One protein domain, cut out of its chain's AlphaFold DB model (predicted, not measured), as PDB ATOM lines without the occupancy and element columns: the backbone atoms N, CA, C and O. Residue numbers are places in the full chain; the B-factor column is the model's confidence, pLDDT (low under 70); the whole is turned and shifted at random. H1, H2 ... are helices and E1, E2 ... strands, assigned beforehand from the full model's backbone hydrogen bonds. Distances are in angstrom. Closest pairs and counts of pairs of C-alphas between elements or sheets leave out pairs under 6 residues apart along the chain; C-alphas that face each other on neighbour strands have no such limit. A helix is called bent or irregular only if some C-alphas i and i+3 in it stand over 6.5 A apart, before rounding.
ATOM      1  N   ILE A  12      28.734  45.888  37.612       88.25
ATOM      2  CA  ILE A  12      27.899  46.794  38.394       88.25
ATOM      3  C   ILE A  12      28.813  47.700  39.215       88.25
ATOM      4  O   ILE A  12      29.727  47.231  39.892       88.25
ATOM      5  N   GLY A  13      28.604  49.011  39.103       89.88
ATOM      6  CA  GLY A  13      29.354  49.987  39.883       89.88
ATOM      7  C   GLY A  13      28.933  50.014  41.350       89.88
ATOM      8  O   GLY A  13      28.304  49.094  41.871       89.88
ATOM      9  N   ASP A  14      29.224  51.128  42.015       92.00
ATOM     10  CA  ASP A  14      28.773  51.330  43.389       92.00
ATOM     11  C   ASP A  14      27.246  51.219  43.478       92.00
ATOM     12  O   ASP A  14      26.508  51.793  42.670       92.00
ATOM     13  N   ILE A  15      26.774  50.457  44.463       94.44
ATOM     14  CA  ILE A  15      25.352  50.323  44.763       94.44
ATOM     15  C   ILE A  15      24.995  51.402  45.775       94.44
ATOM     16  O   ILE A  15      25.504  51.417  46.899       94.44
ATOM     17  N   VAL A  16      24.123  52.317  45.370       95.38
ATOM     18  CA  VAL A  16      23.735  53.477  46.176       95.38
ATOM     19  C   VAL A  16      22.234  53.456  46.453       95.38
ATOM     20  O   VAL A  16      21.479  52.893  45.660       95.38
ATOM     21  N   PRO A  17      21.765  54.033  47.577       97.12
ATOM     22  CA  PRO A  17      20.334  54.149  47.837       97.12
ATOM     23  C   PRO A  17      19.628  54.859  46.684       97.12
ATOM     24  O   PRO A  17      20.126  55.874  46.193       97.12
ATOM     25  N   LEU A  18      18.466  54.346  46.283       95.06
ATOM     26  CA  LEU A  18      17.706  54.912  45.175       95.06
ATOM     27  C   LEU A  18      17.301  56.362  45.493       95.06
ATOM     28  O   LEU A  18      16.668  56.630  46.516       95.06
ATOM     29  N   GLY A  19      17.641  57.303  44.605       88.94
ATOM     30  CA  GLY A  19      17.363  58.731  44.815       88.94
ATOM     31  C   GLY A  19      15.896  59.155  44.637       88.94
ATOM     32  O   GLY A  19      15.546  60.296  44.947       88.94
ATOM     33  N   GLY A  20      15.037  58.268  44.128       90.81
ATOM     34  CA  GLY A  20      13.644  58.547  43.773       90.81
ATOM     35  C   GLY A  20      12.676  57.420  44.141       90.81
ATOM     36  O   GLY A  20      12.979  56.556  44.960       90.81
ATOM     37  N   GLN A  21      11.478  57.449  43.549       92.75
ATOM     38  CA  GLN A  21      10.538  56.334  43.679       92.75
ATOM     39  C   GLN A  21      11.018  55.144  42.835       92.75
ATOM     40  O   GLN A  21      11.442  55.379  41.702       92.75
ATOM     41  N   PRO A  22      10.926  53.899  43.347       93.44
ATOM     42  CA  PRO A  22      11.218  52.705  42.557       93.44
ATOM     43  C   PRO A  22      10.351  52.637  41.306       93.44
ATOM     44  O   PRO A  22       9.176  53.013  41.345       93.44
ATOM     45  N   ASP A  23      10.909  52.120  40.212       92.62
ATOM     46  CA  ASP A  23      10.152  51.919  38.983       92.62
ATOM     47  C   ASP A  23       8.927  51.023  39.238       92.62
ATOM     48  O   ASP A  23       9.000  49.977  39.891       92.62
ATOM     49  N   GLU A  24       7.778  51.418  38.684       93.38
ATOM     50  CA  GLU A  24       6.509  50.708  38.865       93.38
ATOM     51  C   GLU A  24       6.590  49.236  38.440       93.38
ATOM     52  O   GLU A  24       5.877  48.394  38.983       93.38
ATOM     53  N   ARG A  25       7.473  48.895  37.491       92.81
ATOM     54  CA  ARG A  25       7.683  47.510  37.053       92.81
ATOM     55  C   ARG A  25       8.430  46.700  38.096       92.81
ATOM     56  O   ARG A  25       8.067  45.551  38.314       92.81
ATOM     57  N   LEU A  26       9.430  47.287  38.754       94.31
ATOM     58  CA  LEU A  26      10.116  46.632  39.866       94.31
ATOM     59  C   LEU A  26       9.118  46.352  40.996       94.31
ATOM     60  O   LEU A  26       9.081  45.245  41.523       94.31
ATOM     61  N   LEU A  27       8.250  47.319  41.303       94.75
ATOM     62  CA  LEU A  27       7.191  47.146  42.298       94.75
ATOM     63  C   LEU A  27       6.154  46.092  41.886       94.75
ATOM     64  O   LEU A  27       5.712  45.311  42.725       94.75
ATOM     65  N   ALA A  28       5.783  46.028  40.605       93.56
ATOM     66  CA  ALA A  28       4.844  45.028  40.102       93.56
ATOM     67  C   ALA A  28       5.375  43.592  40.270       93.56
ATOM     68  O   ALA A  28       4.626  42.711  40.698       93.56
ATOM     69  N   GLU A  29       6.666  43.371  40.005       92.75
ATOM     70  CA  GLU A  29       7.347  42.078  40.206       92.75
ATOM     71  C   GLU A  29       7.412  41.660  41.686       92.75
ATOM     72  O   GLU A  29       7.572  40.482  41.993       92.75
ATOM     73  N   LEU A  30       7.265  42.615  42.609       94.12
ATOM     74  CA  LEU A  30       7.277  42.398  44.057       94.12
ATOM     75  C   LEU A  30       5.879  42.398  44.679       94.12
ATOM     76  O   LEU A  30       5.759  42.302  45.900       94.12
ATOM     77  N   SER A  31       4.823  42.560  43.881       89.56
ATOM     78  CA  SER A  31       3.473  42.857  44.380       89.56
ATOM     79  C   SER A  31       2.928  41.841  45.391       89.56
ATOM     80  O   SER A  31       2.178  42.222  46.283       89.56
ATOM     81  N   ASP A  32       3.338  40.576  45.313       88.06
ATOM     82  CA  ASP A  32       2.968  39.518  46.261       88.06
ATOM     83  C   ASP A  32       3.767  39.545  47.579       88.06
ATOM     84  O   ASP A  32       3.409  38.853  48.534       88.06
ATOM     85  N   ARG A  33       4.842  40.336  47.647       91.31
ATOM     86  CA  ARG A  33       5.804  40.401  48.761       91.31
ATOM     87  C   ARG A  33       5.810  41.743  49.484       91.31
ATOM     88  O   ARG A  33       6.140  41.763  50.668       91.31
ATOM     89  N   LEU A  34       5.454  42.839  48.809       90.44
ATOM     90  CA  LEU A  34       5.535  44.202  49.360       90.44
ATOM     91  C   LEU A  34       4.724  44.392  50.653       90.44
ATOM     92  O   LEU A  34       5.118  45.185  51.501       90.44
ATOM     93  N   ASP A  35       3.633  43.645  50.830       91.12
ATOM     94  CA  ASP A  35       2.792  43.729  52.032       91.12
ATOM     95  C   ASP A  35       3.363  42.959  53.239       91.12
ATOM     96  O   ASP A  35       2.907  43.146  54.370       91.12
ATOM     97  N   PHE A  36       4.336  42.071  53.018       94.12
ATOM     98  CA  PHE A  36       4.827  41.128  54.031       94.12
ATOM     99  C   PHE A  36       6.289  41.340  54.416       94.12
ATOM    100  O   PHE A  36       6.708  40.878  55.478       94.12
ATOM    101  N   TYR A  37       7.058  42.012  53.562       95.75
ATOM    102  CA  TYR A  37       8.500  42.144  53.706       95.75
ATOM    103  C   TYR A  37       8.951  43.584  53.523       95.75
ATOM    104  O   TYR A  37       8.389  44.343  52.734       95.75
ATOM    105  N   GLU A  38      10.008  43.942  54.240       95.00
ATOM    106  CA  GLU A  38      10.657  45.236  54.093       95.00
ATOM    107  C   GLU A  38      11.699  45.155  52.976       95.00
ATOM    108  O   GLU A  38      12.573  44.280  52.977       95.00
ATOM    109  N   PHE A  39      11.584  46.073  52.016       96.06
ATOM    110  CA  PHE A  39      12.507  46.203  50.897       96.06
ATOM    111  C   PHE A  39      13.323  47.483  51.019       96.06
ATOM    112  O   PHE A  39      12.786  48.570  51.243       96.06
ATOM    113  N   GLU A  40      14.627  47.338  50.824       96.31
ATOM    114  CA  GLU A  40      15.566  48.436  50.643       96.31
ATOM    115  C   GLU A  40      15.807  48.604  49.135       96.31
ATOM    116  O   GLU A  40      16.083  47.628  48.432       96.31
ATOM    117  N   PHE A  41      15.669  49.831  48.628       96.75
ATOM    118  CA  PHE A  41      15.770  50.119  47.199       96.75
ATOM    119  C   PHE A  41      17.076  50.830  46.870       96.75
ATOM    120  O   PHE A  41      17.443  51.821  47.510       96.75
ATOM    121  N   PHE A  42      17.746  50.340  45.836       97.06
ATOM    122  CA  PHE A  42      19.045  50.821  45.394       97.06
ATOM    123  C   PHE A  42      19.083  50.981  43.881       97.06
ATOM    124  O   PHE A  42      18.264  50.417  43.152       97.06
ATOM    125  N   GLU A  43      20.084  51.710  43.415       95.62
ATOM    126  CA  GLU A  43      20.450  51.783  42.011       95.62
ATOM    127  C   GLU A  43      21.954  51.620  41.835       95.62
ATOM    128  O   GLU A  43      22.747  51.872  42.748       95.62
ATOM    129  N   SER A  44      22.347  51.184  40.645       93.75
ATOM    130  CA  SER A  44      23.745  51.179  40.242       93.75
ATOM    131  C   SER A  44      23.888  51.318  38.732       93.75
ATOM    132  O   SER A  44      23.032  50.881  37.957       93.75
ATOM    133  N   LEU A  45      24.982  51.943  38.309       91.69
ATOM    134  CA  LEU A  45      25.326  52.084  36.900       91.69
ATOM    135  C   LEU A  45      26.008  50.817  36.389       91.69
ATOM    136  O   LEU A  45      26.742  50.146  37.112       91.69
ATOM    137  N   VAL A  46      25.789  50.522  35.113       88.88
ATOM    138  CA  VAL A  46      26.442  49.405  34.433       88.88
ATOM    139  C   VAL A  46      27.660  49.930  33.692       88.88
ATOM    140  O   VAL A  46      27.532  50.827  32.856       88.88
ATOM    141  N   PHE A  47      28.817  49.331  33.935       87.06
ATOM    142  CA  PHE A  47      30.080  49.656  33.282       87.06
ATOM    143  C   PHE A  47      30.445  48.601  32.233       87.06
ATOM    144  O   PHE A  47      30.105  47.424  32.402       87.06
ATOM    145  N   PRO A  48      31.112  48.991  31.133       83.75
ATOM    146  CA  PRO A  48      31.728  48.030  30.228       83.75
ATOM    147  C   PRO A  48      32.837  47.242  30.956       83.75
ATOM    148  O   PRO A  48      33.361  47.696  31.971       83.75
ATOM    149  N   PRO A  49      33.225  46.062  30.450       77.88
ATOM    150  CA  PRO A  49      34.152  45.186  31.164       77.88
ATOM    151  C   PRO A  49      35.588  45.714  31.237       77.88
ATOM    152  O   PRO A  49      36.303  45.404  32.182       77.88
ATOM    153  N   ASP A  50      35.994  46.538  30.267       80.44
ATOM    154  CA  ASP A  50      37.363  47.054  30.157       80.44
ATOM    155  C   ASP A  50      37.510  48.522  30.616       80.44
ATOM    156  O   ASP A  50      38.608  49.077  30.547       80.44
ATOM    157  N   ASP A  51      36.426  49.180  31.045       78.12
ATOM    158  CA  ASP A  51      36.435  50.593  31.457       78.12
ATOM    159  C   ASP A  51      35.494  50.819  32.653       78.12
ATOM    160  O   ASP A  51      34.270  50.806  32.537       78.12
ATOM    161  N   HIS A  52      36.094  51.032  33.825       79.44
ATOM    162  CA  HIS A  52      35.385  51.275  35.084       79.44
ATOM    163  C   HIS A  52      35.170  52.768  35.377       79.44
ATOM    164  O   HIS A  52      34.620  53.116  36.420       79.44
ATOM    165  N   GLU A  53      35.626  53.663  34.499       82.94
ATOM    166  CA  GLU A  53      35.502  55.110  34.691       82.94
ATOM    167  C   GLU A  53      34.275  55.663  33.964       82.94
ATOM    168  O   GLU A  53      33.620  56.586  34.458       82.94
ATOM    169  N   ILE A  54      33.943  55.098  32.799       84.12
ATOM    170  CA  ILE A  54      32.842  55.576  31.962       84.12
ATOM    171  C   ILE A  54      31.695  54.557  31.971       84.12
ATOM    172  O   ILE A  54      31.804  53.498  31.348       84.12
ATOM    173  N   PRO A  55      30.554  54.869  32.616       86.38
ATOM    174  CA  PRO A  55      29.410  53.973  32.609       86.38
ATOM    175  C   PRO A  55      28.808  53.868  31.204       86.38
ATOM    176  O   PRO A  55      28.866  54.791  30.385       86.38
ATOM    177  N   THR A  56      28.162  52.738  30.940       84.44
ATOM    178  CA  THR A  56      27.255  52.590  29.802       84.44
ATOM    179  C   THR A  56      26.015  53.470  29.991       84.44
ATOM    180  O   THR A  56      25.776  54.051  31.049       84.44
ATOM    181  N   SER A  57      25.147  53.517  28.981       84.44
ATOM    182  CA  SER A  57      23.819  54.130  29.129       84.44
ATOM    183  C   SER A  57      22.825  53.249  29.901       84.44
ATOM    184  O   SER A  57      21.636  53.542  29.883       84.44
ATOM    185  N   SER A  58      23.251  52.141  30.510       87.00
ATOM    186  CA  SER A  58      22.378  51.243  31.273       87.00
ATOM    187  C   SER A  58      22.588  51.394  32.775       87.00
ATOM    188  O   SER A  58      23.679  51.720  33.239       87.00
ATOM    189  N   TRP A  59      21.533  51.119  33.530       91.38
ATOM    190  CA  TRP A  59      21.556  51.076  34.988       91.38
ATOM    191  C   TRP A  59      20.653  49.951  35.482       91.38
ATOM    192  O   TRP A  59      19.816  49.430  34.735       91.38
ATOM    193  N   VAL A  60      20.828  49.568  36.737       92.88
ATOM    194  CA  VAL A  60      19.972  48.606  37.424       92.88
ATOM    195  C   VAL A  60      19.288  49.282  38.601       92.88
ATOM    196  O   VAL A  60      19.910  50.053  39.325       92.88
ATOM    197  N   GLU A  61      18.013  48.968  38.796       95.50
ATOM    198  CA  GLU A  61      17.294  49.215  40.042       95.50
ATOM    199  C   GLU A  61      17.141  47.893  40.788       95.50
ATOM    200  O   GLU A  61      16.864  46.845  40.192       95.50
ATOM    201  N   ILE A  62      17.357  47.940  42.095       96.06
ATOM    202  CA  ILE A  62      17.490  46.763  42.942       96.06
ATOM    203  C   ILE A  62      16.543  46.926  44.121       96.06
ATOM    204  O   ILE A  62      16.597  47.927  44.831       96.06
ATOM    205  N   ALA A  63      15.704  45.927  44.354       97.06
ATOM    206  CA  ALA A  63      14.927  45.806  45.577       97.06
ATOM    207  C   ALA A  63      15.481  44.640  46.388       97.06
ATOM    208  O   ALA A  63      15.241  43.476  46.061       97.06
ATOM    209  N   TYR A  64      16.239  44.956  47.429       96.81
ATOM    210  CA  TYR A  64      16.856  43.975  48.308       96.81
ATOM    211  C   TYR A  64      15.968  43.713  49.522       96.81
ATOM    212  O   TYR A  64      15.452  44.646  50.136       96.81
ATOM    213  N   CYS A  65      15.812  42.444  49.894       96.38
ATOM    214  CA  CYS A  65      15.140  42.061  51.127       96.38
ATOM    215  C   CYS A  65      16.037  41.140  51.945       96.38
ATOM    216  O   CYS A  65      16.183  39.950  51.650       96.38
ATOM    217  N   ARG A  66      16.563  41.671  53.051       94.25
ATOM    218  CA  ARG A  66      17.380  40.896  53.992       94.25
ATOM    219  C   ARG A  66      16.617  39.713  54.598       94.25
ATOM    220  O   ARG A  66      17.216  38.688  54.893       94.25
ATOM    221  N   GLN A  67      15.301  39.836  54.793       94.06
ATOM    222  CA  GLN A  67      14.480  38.777  55.400       94.06
ATOM    223  C   GLN A  67      14.329  37.555  54.486       94.06
ATOM    224  O   GLN A  67      14.190  36.439  54.982       94.06
ATOM    225  N   LEU A  68      14.334  37.779  53.170       93.56
ATOM    226  CA  LEU A  68      14.222  36.730  52.159       93.56
ATOM    227  C   LEU A  68      15.582  36.241  51.651       93.56
ATOM    228  O   LEU A  68      15.623  35.191  51.021       93.56
ATOM    229  N   GLY A  69      16.667  36.970  51.927       94.00
ATOM    230  CA  GLY A  69      18.009  36.617  51.459       94.00
ATOM    231  C   GLY A  69      18.127  36.746  49.945       94.00
ATOM    232  O   GLY A  69      18.443  35.781  49.253       94.00
ATOM    233  N   GLY A  70      17.806  37.921  49.404       95.38
ATOM    234  CA  GLY A  70      17.918  38.135  47.968       95.38
ATOM    235  C   GLY A  70      17.442  39.493  47.491       95.38
ATOM    236  O   GLY A  70      17.003  40.344  48.272       95.38
ATOM    237  N   ALA A  71      17.527  39.678  46.180       96.31
ATOM    238  CA  ALA A  71      17.101  40.885  45.501       96.31
ATOM    239  C   ALA A  71      16.286  40.587  44.245       96.31
ATOM    240  O   ALA A  71      16.540  39.633  43.511       96.31
ATOM    241  N   GLN A  72      15.345  41.477  43.954       96.19
ATOM    242  CA  GLN A  72      14.767  41.616  42.627       96.19
ATOM    243  C   GLN A  72      15.539  42.701  41.874       96.19
ATOM    244  O   GLN A  72      15.728  43.797  42.401       96.19
ATOM    245  N   VAL A  73      15.966  42.406  40.645       94.38
ATOM    246  CA  VAL A  73      16.742  43.345  39.820       94.38
ATOM    247  C   VAL A  73      15.998  43.668  38.535       94.38
ATOM    248  O   VAL A  73      15.646  42.772  37.756       94.38
ATOM    249  N   LEU A  74      15.812  44.963  38.294       93.00
ATOM    250  CA  LEU A  74      15.314  45.514  37.044       93.00
ATOM    251  C   LEU A  74      16.461  46.225  36.322       93.00
ATOM    252  O   LEU A  74      16.931  47.273  36.748       93.00
ATOM    253  N   TRP A  75      16.892  45.676  35.193       91.19
ATOM    254  CA  TRP A  75      17.858  46.320  34.313       91.19
ATOM    255  C   TRP A  75      17.152  47.266  33.354       91.19
ATOM    256  O   TRP A  75      16.145  46.902  32.742       91.19
ATOM    257  N   ARG A  76      17.702  48.460  33.156       87.00
ATOM    258  CA  ARG A  76      17.201  49.480  32.233       87.00
ATOM    259  C   ARG A  76      18.249  49.807  31.186       87.00
ATOM    260  O   ARG A  76      19.416  50.014  31.506       87.00
ATOM    261  N   SER A  77      17.817  49.879  29.930       81.19
ATOM    262  CA  SER A  77      18.653  50.389  28.846       81.19
ATOM    263  C   SER A  77      18.287  51.843  28.574       81.19
ATOM    264  O   SER A  77      17.139  52.151  28.255       81.19
ATOM    265  N   GLY A  78      19.260  52.745  28.669       73.12
ATOM    266  CA  GLY A  78      19.116  54.144  28.259       73.12
ATOM    267  C   GLY A  78      19.232  54.361  26.750       73.12
ATOM    268  O   GLY A  78      19.230  55.506  26.300       73.12
ATOM    269  N   ILE A  79      19.332  53.296  25.946       69.62
ATOM    270  CA  ILE A  79      19.356  53.418  24.486       69.62
ATOM    271  C   ILE A  79      17.925  53.630  23.985       69.62
ATOM    272  O   ILE A  79      17.134  52.695  23.865       69.62
ATOM    273  N   SER A  80      17.589  54.877  23.660       57.12
ATOM    274  CA  SER A  80      16.340  55.192  22.963       57.12
ATOM    275  C   SER A  80      16.458  54.879  21.463       57.12
ATOM    276  O   SER A  80      17.471  55.187  20.839       57.12
ATOM    277  N   GLY A  81      15.429  54.264  20.867       55.75
ATOM    278  CA  GLY A  81      15.318  54.104  19.407       55.75
ATOM    279  C   GLY A  81      15.594  52.713  18.826       55.75
ATOM    280  O   GLY A  81      15.482  52.547  17.614       55.75
ATOM    281  N   LEU A  82      15.903  51.708  19.647       59.12
ATOM    282  CA  LEU A  82      15.909  50.308  19.207       59.12
ATOM    283  C   LEU A  82      14.515  49.686  19.408       59.12
ATOM    284  O   LEU A  82      13.848  49.990  20.395       59.12
ATOM    285  N   GLU A  83      14.083  48.777  18.523       57.78
ATOM    286  CA  GLU A  83      12.862  47.953  18.702       57.78
ATOM    287  C   GLU A  83      13.013  46.901  19.826       57.78
ATOM    288  O   GLU A  83      12.371  45.852  19.827       57.78
ATOM    289  N   THR A  84      13.905  47.141  20.782       59.84
ATOM    290  CA  THR A  84      14.201  46.234  21.889       59.84
ATOM    291  C   THR A  84      13.506  46.686  23.160       59.84
ATOM    292  O   THR A  84      13.297  47.880  23.377       59.84
ATOM    293  N   THR A  85      13.177  45.736  24.037       64.31
ATOM    294  CA  THR A  85      12.560  46.042  25.330       64.31
ATOM    295  C   THR A  85      13.468  46.998  26.122       64.31
ATOM    296  O   THR A  85      14.637  46.678  26.330       64.31
ATOM    297  N   PRO A  86      12.966  48.157  26.596       74.69
ATOM    298  CA  PRO A  86      13.793  49.170  27.270       74.69
ATOM    299  C   PRO A  86      14.233  48.750  28.683       74.69
ATOM    300  O   PRO A  86      14.881  49.511  29.401       74.69
ATOM    301  N   PHE A  87      13.844  47.551  29.106       82.94
ATOM    302  CA  PHE A  87      14.129  46.985  30.410       82.94
ATOM    303  C   PHE A  87      14.165  45.460  30.345       82.94
ATOM    304  O   PHE A  87      13.631  44.849  29.418       82.94
ATOM    305  N   PHE A  88      14.735  44.852  31.375       87.25
ATOM    306  CA  PHE A  88      14.719  43.416  31.578       87.25
ATOM    307  C   PHE A  88      14.680  43.101  33.069       87.25
ATOM    308  O   PHE A  88      15.394  43.718  33.855       87.25
ATOM    309  N   SER A  89      13.844  42.142  33.454       88.75
ATOM    310  CA  SER A  89      13.782  41.630  34.821       88.75
ATOM    311  C   SER A  89      14.543  40.311  34.879       88.75
ATOM    312  O   SER A  89      14.248  39.393  34.112       88.75
ATOM    313  N   TYR A  90      15.508  40.200  35.788       84.12
ATOM    314  CA  TYR A  90      16.247  38.949  36.003       84.12
ATOM    315  C   TYR A  90      15.534  37.976  36.957       84.12
ATOM    316  O   TYR A  90      16.008  36.852  37.187       84.12
ATOM    317  N   GLY A  91      14.368  38.382  37.465       88.31
ATOM    318  CA  GLY A  91      13.670  37.692  38.538       88.31
ATOM    319  C   GLY A  91      14.387  37.851  39.878       88.31
ATOM    320  O   GLY A  91      15.296  38.670  40.030       88.31
ATOM    321  N   TRP A  92      13.967  37.028  40.836       94.12
ATOM    322  CA  TRP A  92      14.597  36.951  42.147       94.12
ATOM    323  C   TRP A  92      15.995  36.335  42.049       94.12
ATOM    324  O   TRP A  92      16.172  35.291  41.413       94.12
ATOM    325  N   ILE A  93      16.965  36.981  42.687       93.81
ATOM    326  CA  ILE A  93      18.351  36.542  42.809       93.81
ATOM    327  C   ILE A  93      18.623  36.320  44.295       93.81
ATOM    328  O   ILE A  93      18.521  37.257  45.084       93.81
ATOM    329  N   ASP A  94      18.956  35.086  44.667       94.44
ATOM    330  CA  ASP A  94      19.322  34.747  46.043       94.44
ATOM    331  C   ASP A  94      20.697  35.338  46.378       94.44
ATOM    332  O   ASP A  94      21.653  35.159  45.618       94.44
ATOM    333  N   LEU A  95      20.779  36.060  47.496       92.56
ATOM    334  CA  LEU A  95      21.961  36.801  47.942       92.56
ATOM    335  C   LEU A  95      22.017  36.811  49.469       92.56
ATOM    336  O   LEU A  95      21.030  37.155  50.122       92.56
ATOM    337  N   ASP A  96      23.186  36.515  50.030       87.62
ATOM    338  CA  ASP A  96      23.418  36.672  51.469       87.62
ATOM    339  C   ASP A  96      23.663  38.148  51.832       87.62
ATOM    340  O   ASP A  96      23.221  38.623  52.883       87.62
ATOM    341  N   ASP A  97      24.343  38.883  50.946       89.81
ATOM    342  CA  ASP A  97      24.626  40.309  51.075       89.81
ATOM    343  C   ASP A  97      24.566  41.012  49.707       89.81
ATOM    344  O   ASP A  97      24.770  40.412  48.653       89.81
ATOM    345  N   LEU A  98      24.289  42.317  49.719       88.44
ATOM    346  CA  LEU A  98      24.199  43.131  48.506       88.44
ATOM    347  C   LEU A  98      25.549  43.256  47.778       88.44
ATOM    348  O   LEU A  98      25.575  43.474  46.570       88.44
ATOM    349  N   SER A  99      26.665  43.087  48.490       89.25
ATOM    350  CA  SER A  99      28.012  43.053  47.909       89.25
ATOM    351  C   SER A  99      28.248  41.879  46.951       89.25
ATOM    352  O   SER A  99      29.099  41.989  46.072       89.25
ATOM    353  N   ASP A 100      27.455  40.807  47.043       89.19
ATOM    354  CA  ASP A 100      27.529  39.658  46.129       89.19
ATOM    355  C   ASP A 100      26.726  39.869  44.833       89.19
ATOM    356  O   ASP A 100      26.730  39.015  43.938       89.19
ATOM    357  N   LEU A 101      26.015  40.998  44.713       90.06
ATOM    358  CA  LEU A 101      25.082  41.239  43.617       90.06
ATOM    359  C   LEU A 101      25.761  41.239  42.246       90.06
ATOM    360  O   LEU A 101      25.185  40.680  41.318       90.06
ATOM    361  N   ASP A 102      26.939  41.856  42.104       88.00
ATOM    362  CA  ASP A 102      27.632  41.961  40.808       88.00
ATOM    363  C   ASP A 102      27.890  40.568  40.218       88.00
ATOM    364  O   ASP A 102      27.424  40.238  39.126       88.00
ATOM    365  N   GLU A 103      28.514  39.693  41.007       86.94
ATOM    366  CA  GLU A 103      28.817  38.317  40.612       86.94
ATOM    367  C   GLU A 103      27.541  37.495  40.359       86.94
ATOM    368  O   GLU A 103      27.450  36.744  39.382       86.94
ATOM    369  N   ALA A 104      26.526  37.623  41.215       89.88
ATOM    370  CA  ALA A 104      25.278  36.881  41.058       89.88
ATOM    371  C   ALA A 104      24.490  37.321  39.815       89.88
ATOM    372  O   ALA A 104      23.978  36.484  39.059       89.88
ATOM    373  N   LEU A 105      24.419  38.629  39.571       88.56
ATOM    374  CA  LEU A 105      23.772  39.206  38.402       88.56
ATOM    375  C   LEU A 105      24.537  38.853  37.127       88.56
ATOM    376  O   LEU A 105      23.910  38.494  36.131       88.56
ATOM    377  N   PHE A 106      25.869  38.866  37.165       85.00
ATOM    378  CA  PHE A 106      26.705  38.407  36.063       85.00
ATOM    379  C   PHE A 106      26.402  36.947  35.699       85.00
ATOM    380  O   PHE A 106      26.080  36.642  34.548       85.00
ATOM    381  N   ARG A 107      26.384  36.039  36.683       85.25
ATOM    382  CA  ARG A 107      26.008  34.630  36.457       85.25
ATOM    383  C   ARG A 107      24.613  34.491  35.863       85.25
ATOM    384  O   ARG A 107      24.391  33.663  34.979       85.25
ATOM    385  N   ARG A 108      23.664  35.302  36.329       87.25
ATOM    386  CA  ARG A 108      22.296  35.316  35.806       87.25
ATOM    387  C   ARG A 108      22.252  35.804  34.356       87.25
ATOM    388  O   ARG A 108      21.567  35.194  33.533       87.25
ATOM    389  N   ALA A 109      23.029  36.831  34.027       82.62
ATOM    390  CA  ALA A 109      23.167  37.370  32.680       82.62
ATOM    391  C   ALA A 109      23.857  36.395  31.716       82.62
ATOM    392  O   ALA A 109      23.461  36.323  30.557       82.62
ATOM    393  N   LEU A 110      24.812  35.575  32.166       81.00
ATOM    394  CA  LEU A 110      25.377  34.502  31.336       81.00
ATOM    395  C   LEU A 110      24.325  33.462  30.920       81.00
ATOM    396  O   LEU A 110      24.404  32.904  29.828       81.00
ATOM    397  N   LEU A 111      23.335  33.203  31.778       82.56
ATOM    398  CA  LEU A 111      22.274  32.228  31.512       82.56
ATOM    399  C   LEU A 111      21.144  32.799  30.648       82.56
ATOM    400  O   LEU A 111      20.576  32.081  29.828       82.56
ATOM    401  N   MET A 112      20.783  34.064  30.868       82.81
ATOM    402  CA  MET A 112      19.600  34.692  30.261       82.81
ATOM    403  C   MET A 112      19.932  35.687  29.142       82.81
ATOM    404  O   MET A 112      19.040  36.086  28.396       82.81
ATOM    405  N   GLY A 113      21.206  36.051  29.006       75.88
ATOM    406  CA  GLY A 113      21.683  37.165  28.196       75.88
ATOM    407  C   GLY A 113      21.641  38.484  28.970       75.88
ATOM    408  O   GLY A 113      20.662  38.784  29.655       75.88
TER     409      GLY A 113
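What this domain is: This is residues 12 to 113 of the 129 residues of an uncharacterized protein of Neorhizobium alkalisoli (UniProt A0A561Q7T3). A twisted sheet of four strands, E1 to E4, curls round helix H2 on one face, while the short helix H1 packs on the opposite face. Residues 12 to 23, with no named element, cross the edge of the sheet at E1, where residues 16 to 17 pair antiparallel with residues 42 to 43 of E1. The printed part has 102 residues, with two named helices and four named strands in the order H1, E1, E2, E3, E4, H2 along the chain, a mixed class of helices and strands. The sheet's order is E1 - E2 - E3 - E4, all antiparallel. The whole is compact, with a radius of gyration of the C-alphas of 13.4 A and spans of 38 by 29 by 28 A.

Where its parts are: E1 is residues 40 to 47, 22.7 A; E2 residues 58 to 65, 23.0 A; E3 residues 70 to 77, 22.7 A; E4 residues 87 to 94, 20.5 A. H2, residues 98 to 112, is 20.6 A long and ends with C-alpha 112 at (19.600, 34.692, 30.261). H1, residues 24 to 29, begins with C-alpha 24 at (6.509, 50.708, 38.865).

How they stand to each other: E1 to E4 form a meander, each strand the antiparallel neighbour and hairpin partner of the one before. Within hydrogen-bond range are N 42 and O 62 of E1 and E2, 2.9 A apart, N 61 and O 74 of E2 and E3, 2.9 A apart, and N 75 and O 88 of E3 and E4, 2.8 A apart. H2 is on the sheet; its closest C-alphas to E4 are those of Arg 108 and Tyr 90, 7.1 A apart. H2 is irregular, C-alphas 99 and 102 being 7.2 A apart. On the opposite face, H1 has a height over the sheet of 8.5 A; the closest C-alphas of H1 and E3 are those of Leu 26 and Leu 74, 6.0 A apart. Every O i to N i+4 pair is within hydrogen-bond range in H1, and 9 of 11 in H2.

The domain as a whole: The C-alphas of Asp 35 and Asp 50 are the two farthest apart, 41.0 A. The printed part has no cut and no long link. Residues 79 to 85 have pLDDT under 70.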